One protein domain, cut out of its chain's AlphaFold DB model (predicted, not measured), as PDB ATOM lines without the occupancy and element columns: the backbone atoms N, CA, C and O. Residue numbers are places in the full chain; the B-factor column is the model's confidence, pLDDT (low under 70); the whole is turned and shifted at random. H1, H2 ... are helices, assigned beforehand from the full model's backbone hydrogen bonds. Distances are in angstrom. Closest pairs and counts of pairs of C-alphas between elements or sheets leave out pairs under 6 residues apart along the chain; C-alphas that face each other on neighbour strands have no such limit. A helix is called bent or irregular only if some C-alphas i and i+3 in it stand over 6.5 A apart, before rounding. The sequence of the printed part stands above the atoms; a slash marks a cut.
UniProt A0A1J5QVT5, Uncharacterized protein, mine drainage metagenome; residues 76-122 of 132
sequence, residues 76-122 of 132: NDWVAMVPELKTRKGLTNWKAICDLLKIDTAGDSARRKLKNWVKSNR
ATOM      1  N   ASN A  76     103.824 127.145 156.214       79.25
ATOM      2  CA  ASN A  76     105.022 127.432 157.007       79.25
ATOM      3  C   ASN A  76     105.840 126.181 157.375       79.25
ATOM      4  O   ASN A  76     107.065 126.222 157.287       79.25
ATOM      5  N   ASP A  77     105.188 125.079 157.758       80.94
ATOM      6  CA  ASP A  77     105.869 123.834 158.143       80.94
ATOM      7  C   ASP A  77     106.574 123.219 156.933       80.94
ATOM      8  O   ASP A  77     107.727 122.799 157.012       80.94
ATOM      9  N   TRP A  78     105.909 123.236 155.775       85.19
ATOM     10  CA  TRP A  78     106.508 122.769 154.528       85.19
ATOM     11  C   TRP A  78     107.673 123.666 154.084       85.19
ATOM     12  O   TRP A  78     108.733 123.168 153.715       85.19
ATOM     13  N   VAL A  79     107.525 124.991 154.188       84.88
ATOM     14  CA  VAL A  79     108.603 125.954 153.900       84.88
ATOM     15  C   VAL A  79     109.816 125.737 154.805       84.88
ATOM     16  O   VAL A  79     110.945 125.825 154.324       84.88
ATOM     17  N   ALA A  80     109.608 125.409 156.083       82.00
ATOM     18  CA  ALA A  80     110.690 125.111 157.020       82.00
ATOM     19  C   ALA A  80     111.503 123.868 156.610       82.00
ATOM     20  O   ALA A  80     112.713 123.823 156.839       82.00
ATOM     21  N   MET A  81     110.863 122.891 155.959       81.12
ATOM     22  CA  MET A  81     111.524 121.693 155.430       81.12
ATOM     23  C   MET A  81     112.307 121.954 154.133       81.12
ATOM     24  O   MET A  81     113.178 121.160 153.782       81.12
ATOM     25  N   VAL A  82     112.037 123.053 153.419       84.00
ATOM     26  CA  VAL A  82     112.734 123.403 152.172       84.00
ATOM     27  C   VAL A  82     113.927 124.324 152.481       84.00
ATOM     28  O   VAL A  82     113.729 125.482 152.862       84.00
ATOM     29  N   PRO A  83     115.185 123.884 152.265       79.06
ATOM     30  CA  PRO A  83     116.376 124.661 152.626       79.06
ATOM     31  C   PRO A  83     116.466 126.041 151.961       79.06
ATOM     32  O   PRO A  83     117.048 126.957 152.537       79.06
ATOM     33  N   GLU A  84     115.894 126.190 150.764       82.00
ATOM     34  CA  GLU A  84     115.906 127.438 149.990       82.00
ATOM     35  C   GLU A  84     114.811 128.424 150.427       82.00
ATOM     36  O   GLU A  84     114.975 129.639 150.296       82.00
ATOM     37  N   LEU A  85     113.698 127.916 150.969       81.88
ATOM     38  CA  LEU A  85     112.539 128.731 151.337       81.88
ATOM     39  C   LEU A  85     112.546 129.115 152.819       81.88
ATOM     40  O   LEU A  85     112.067 130.196 153.149       81.88
ATOM     41  N   LYS A  86     113.158 128.312 153.704       78.19
ATOM     42  CA  LYS A  86     113.231 128.591 155.154       78.19
ATOM     43  C   LYS A  86     113.875 129.939 155.512       78.19
ATOM     44  O   LYS A  86     113.579 130.511 156.554       78.19
ATOM     45  N   THR A  87     114.761 130.455 154.657       78.25
ATOM     46  CA  THR A  87     115.462 131.736 154.869       78.25
ATOM     47  C   THR A  87     114.607 132.938 154.447       78.25
ATOM     48  O   THR A  87     114.928 134.084 154.766       78.25
ATOM     49  N   ARG A  88     113.507 132.712 153.716       77.38
ATOM     50  CA  ARG A  88     112.617 133.764 153.217       77.38
ATOM     51  C   ARG A  88     111.483 134.011 154.214       77.38
ATOM     52  O   ARG A  88     110.820 133.086 154.668       77.38
ATOM     53  N   LYS A  89     111.246 135.283 154.545       72.50
ATOM     54  CA  LYS A  89     110.163 135.707 155.446       72.50
ATOM     55  C   LYS A  89     108.886 135.988 154.647       72.50
ATOM     56  O   LYS A  89     108.968 136.493 153.533       72.50
ATOM     57  N   GLY A  90     107.723 135.697 155.233       73.69
ATOM     58  CA  GLY A  90     106.414 136.054 154.664       73.69
ATOM     59  C   GLY A  90     105.715 134.968 153.836       73.69
ATOM     60  O   GLY A  90     104.691 135.250 153.222       73.69
ATOM     61  N   LEU A  91     106.210 133.726 153.834       80.62
ATOM     62  CA  LEU A  91     105.597 132.598 153.118       80.62
ATOM     63  C   LEU A  91     104.468 131.934 153.925       80.62
ATOM     64  O   LEU A  91     104.476 130.733 154.168       80.62
ATOM     65  N   THR A  92     103.484 132.732 154.342       80.06
ATOM     66  CA  THR A  92     102.382 132.293 155.218       80.06
ATOM     67  C   THR A  92     101.276 131.536 154.491       80.06
ATOM     68  O   THR A  92     100.409 130.943 155.130       80.06
ATOM     69  N   ASN A  93     101.276 131.548 153.157       84.12
ATOM     70  CA  ASN A  93     100.273 130.890 152.334       84.12
ATOM     71  C   ASN A  93     100.902 130.273 151.070       84.12
ATOM     72  O   ASN A  93     101.943 130.711 150.587       84.12
ATOM     73  N   TRP A  94     100.255 129.240 150.522       85.44
ATOM     74  CA  TRP A  94     100.748 128.523 149.335       85.44
ATOM     75  C   TRP A  94     100.828 129.401 148.088       85.44
ATOM     76  O   TRP A  94     101.674 129.168 147.231       85.44
ATOM     77  N   LYS A  95      99.972 130.423 148.000       84.62
ATOM     78  CA  LYS A  95      99.996 131.379 146.895       84.62
ATOM     79  C   LYS A  95     101.283 132.208 146.912       84.62
ATOM     80  O   LYS A  95     101.945 132.268 145.893       84.62
ATOM     81  N   ALA A  96     101.705 132.713 148.068       84.69
ATOM     82  CA  ALA A  96     102.940 133.476 148.240       84.69
ATOM     83  C   ALA A  96     104.184 132.650 147.883       84.69
ATOM     84  O   ALA A  96     105.150 133.186 147.345       84.69
ATOM     85  N   ILE A  97     104.153 131.336 148.137       85.88
ATOM     86  CA  ILE A  97     105.202 130.410 147.689       85.88
ATOM     87  C   ILE A  97     105.206 130.311 146.159       85.88
ATOM     88  O   ILE A  97     106.263 130.441 145.543       85.88
ATOM     89  N   CYS A  98     104.041 130.116 145.535       87.38
ATOM     90  CA  CYS A  98     103.922 130.095 144.077       87.38
ATOM     91  C   CYS A  98     104.337 131.425 143.437       87.38
ATOM     92  O   CYS A  98     105.073 131.403 142.458       87.38
ATOM     93  N   ASP A  99     103.943 132.562 144.013       87.31
ATOM     94  CA  ASP A  99     104.287 133.904 143.537       87.31
ATOM     95  C   ASP A  99     105.810 134.123 143.581       87.31
ATOM     96  O   ASP A  99     106.401 134.599 142.610       87.31
ATOM     97  N   LEU A 100     106.475 133.697 144.665       85.56
ATOM     98  CA  LEU A 100     107.938 133.741 144.781       85.56
ATOM     99  C   LEU A 100     108.623 132.881 143.709       85.56
ATOM    100  O   LEU A 100     109.628 133.292 143.126       85.56
ATOM    101  N   LEU A 101     108.079 131.692 143.451       85.50
ATOM    102  CA  LEU A 101     108.581 130.755 142.444       85.50
ATOM    103  C   LEU A 101     108.113 131.095 141.021       85.50
ATOM    104  O   LEU A 101     108.473 130.385 140.083       85.50
ATOM    105  N   LYS A 102     107.346 132.183 140.851       86.75
ATOM    106  CA  LYS A 102     106.750 132.626 139.581       86.75
ATOM    107  C   LYS A 102     105.920 131.530 138.899       86.75
ATOM    108  O   LYS A 102     105.978 131.354 137.684       86.75
ATOM    109  N   ILE A 103     105.161 130.775 139.689       86.50
ATOM    110  CA  ILE A 103     104.260 129.721 139.220       86.50
ATOM    111  C   ILE A 103     102.874 130.324 139.004       86.50
ATOM    112  O   ILE A 103     102.233 130.762 139.956       86.50
ATOM    113  N   ASP A 104     102.386 130.289 137.766       84.19
ATOM    114  CA  ASP A 104     101.054 130.796 137.440       84.19
ATOM    115  C   ASP A 104      99.938 129.824 137.871       84.19
ATOM    116  O   ASP A 104      99.848 128.663 137.433       84.19
ATOM    117  N   THR A 105      99.066 130.320 138.746       80.75
ATOM    118  CA  THR A 105      97.899 129.618 139.287       80.75
ATOM    119  C   THR A 105      96.629 130.063 138.552       80.75
ATOM    120  O   THR A 105      95.702 130.591 139.162       80.75
ATOM    121  N   ALA A 106      96.583 129.876 137.230       67.38
ATOM    122  CA  ALA A 106      95.467 130.238 136.345       67.38
ATOM    123  C   ALA A 106      94.211 129.340 136.506       67.38
ATOM    124  O   ALA A 106      93.737 128.743 135.544       67.38
ATOM    125  N   GLY A 107      93.692 129.195 137.731       70.69
ATOM    126  CA  GLY A 107      92.442 128.470 138.027       70.69
ATOM    127  C   GLY A 107      92.595 127.135 138.767       70.69
ATOM    128  O   GLY A 107      91.596 126.536 139.154       70.69
ATOM    129  N   ASP A 108      93.824 126.681 139.015       75.44
ATOM    130  CA  ASP A 108      94.106 125.538 139.893       75.44
ATOM    131  C   ASP A 108      94.607 126.036 141.257       75.44
ATOM    132  O   ASP A 108      95.199 127.114 141.371       75.44
ATOM    133  N   SER A 109      94.383 125.250 142.307       83.69
ATOM    134  CA  SER A 109      94.864 125.572 143.646       83.69
ATOM    135  C   SER A 109      96.390 125.726 143.644       83.69
ATOM    136  O   SER A 109      97.119 124.905 143.075       83.69
ATOM    137  N   ALA A 110      96.890 126.754 144.334       85.19
ATOM    138  CA  ALA A 110      98.327 127.000 144.464       85.19
ATOM    139  C   ALA A 110      99.088 125.750 144.949       85.19
ATOM    140  O   ALA A 110     100.182 125.469 144.471       85.19
ATOM    141  N   ARG A 111      98.465 124.937 145.816       81.56
ATOM    142  CA  ARG A 111      99.017 123.661 146.298       81.56
ATOM    143  C   ARG A 111      99.233 122.641 145.176       81.56
ATOM    144  O   ARG A 111     100.331 122.104 145.063       81.56
ATOM    145  N   ARG A 112      98.224 122.379 144.333       83.94
ATOM    146  CA  ARG A 112      98.324 121.398 143.230       83.94
ATOM    147  C   ARG A 112      99.349 121.833 142.187       83.94
ATOM    148  O   ARG A 112     100.163 121.019 141.748       83.94
ATOM    149  N   LYS A 113      99.376 123.127 141.855       86.75
ATOM    150  CA  LYS A 113     100.394 123.707 140.968       86.75
ATOM    151  C   LYS A 113     101.797 123.559 141.540       86.75
ATOM    152  O   LYS A 113     102.678 123.083 140.829       86.75
ATOM    153  N   LEU A 114     101.987 123.881 142.818       86.81
ATOM    154  CA  LEU A 114     103.269 123.711 143.494       86.81
ATOM    155  C   LEU A 114     103.698 122.242 143.513       86.81
ATOM    156  O   LEU A 114     104.833 121.944 143.171       86.81
ATOM    157  N   LYS A 115     102.794 121.309 143.824       86.62
ATOM    158  CA  LYS A 115     103.075 119.866 143.818       86.62
ATOM    159  C   LYS A 115     103.553 119.377 142.448       86.62
ATOM    160  O   LYS A 115     104.554 118.668 142.368       86.62
ATOM    161  N   ASN A 116     102.874 119.778 141.373       86.38
ATOM    162  CA  ASN A 116     103.273 119.431 140.007       86.38
ATOM    163  C   ASN A 116     104.606 120.086 139.625       86.38
ATOM    164  O   ASN A 116     105.476 119.433 139.056       86.38
ATOM    165  N   TRP A 117     104.798 121.354 139.986       86.81
ATOM    166  CA  TRP A 117     106.035 122.074 139.712       86.81
ATOM    167  C   TRP A 117     107.233 121.473 140.455       86.81
ATOM    168  O   TRP A 117     108.287 121.298 139.849       86.81
ATOM    169  N   VAL A 118     107.065 121.100 141.728       88.31
ATOM    170  CA  VAL A 118     108.089 120.445 142.558       88.31
ATOM    171  C   VAL A 118     108.486 119.100 141.958       88.31
ATOM    172  O   VAL A 118     109.676 118.849 141.793       88.31
ATOM    173  N   LYS A 119     107.520 118.275 141.533       84.62
ATOM    174  CA  LYS A 119     107.810 117.004 140.847       84.62
ATOM    175  C   LYS A 119     108.647 117.194 139.579       84.62
ATOM    176  O   LYS A 119     109.552 116.402 139.340       84.62
ATOM    177  N   SER A 120     108.364 118.231 138.790       84.94
ATOM    178  CA  SER A 120     109.042 118.460 137.506       84.94
ATOM    179  C   SER A 120     110.371 119.214 137.619       84.94
ATOM    180  O   SER A 120     111.256 118.990 136.801       84.94
ATOM    181  N   ASN A 121     110.526 120.116 138.595       83.94
ATOM    182  CA  ASN A 121     111.678 121.027 138.677       83.94
ATOM    183  C   ASN A 121     112.604 120.735 139.862       83.94
ATOM    184  O   ASN A 121     113.797 121.025 139.789       83.94
ATOM    185  N   ARG A 122     112.075 120.213 140.976       80.19
ATOM    186  CA  ARG A 122     112.812 120.031 142.237       80.19
ATOM    187  C   ARG A 122     112.396 118.736 142.945       80.19
ATOM    188  O   ARG A 122     111.829 118.790 144.035       80.19
TER     189      ARG A 122
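Overview. This is residues 76 to 122 of the 132 residues of an uncharacterized protein of mine drainage metagenome (UniProt A0A1J5QVT5). Three short helices make a small open U: H3, the longest, is one side, H2 crosses the base and packs on the first part of H3, and H1 is the other side, across a gap from H3. A long loop, residues 82 to 93, leads from H1 round to H2, and a second loop, residues 101 to 109, leads from H2 to the beginning of H3. The printed part has 47 residues, with three named helices in the order H1, H2, H3 and no named strand, and its class is all helix. The whole is compact, with a radius of gyration of the C-alphas of 10.1 A, and the C-alphas span 28 by 20 by 16 A along their three main axes.

Arrangement. H3, residues 110 to 121, touches H2, residues 94 to 100, with 8 pairs of C-alphas within 8 A. H3 touches H2 with residues 110 to 114 alone. The closest C-alphas of the two helices are those of Lys 95 and Ala 110, 5.3 A apart. Their lines stand at a steep tilt of 52 degrees, they run the same way, and their centres are 11.2 A apart. H1, residues 76 to 81, touches no helix. H1 and H2 are near each other, with 5 pairs of C-alphas within 10 A and the closest pair at 8.4 A. H1 and H3 are apart, with no C-alpha of the one within 8 A of the other. In the backbones of H1, H2 and H3, every O i to N i+4 pair is within hydrogen-bond range.

Along the chain. H3 is 12 residues long, Ala 110 to Asn 121, and measures 15.7 A from first to last C-alpha. It begins at C-alpha 110 (98.327, 127.000, 144.464) and ends at C-alpha 121 (111.678, 121.027, 138.677). H2 has 7 residues, Trp 94 to Leu 100, and measures 10.0 A. H1 has 6 residues, Asn 76 to Met 81, and measures 8.8 A from C-alpha 76 (105.022, 127.432, 157.007) to C-alpha 81. No helix is bent or irregular.

Size, cuts and confidence. The two C-alphas farthest apart are those of Thr 87, in the link from H1 to H2, and Gly 107, in the link from H2 to H3, at 28.7 A. The first and last printed C-alphas, those of Asn 76 and Arg 122, are 18.3 A apart. The link from H1 to H2 is long, with 12 residues, whose C-alphas lie 8 to 14 A from the mean of the C-alphas. The link from H2 to H3 is short, with 9 residues. The printed part has no cut. The mean pLDDT of the printed part is 82.4, and one printed residue, Ala 106, is under 70.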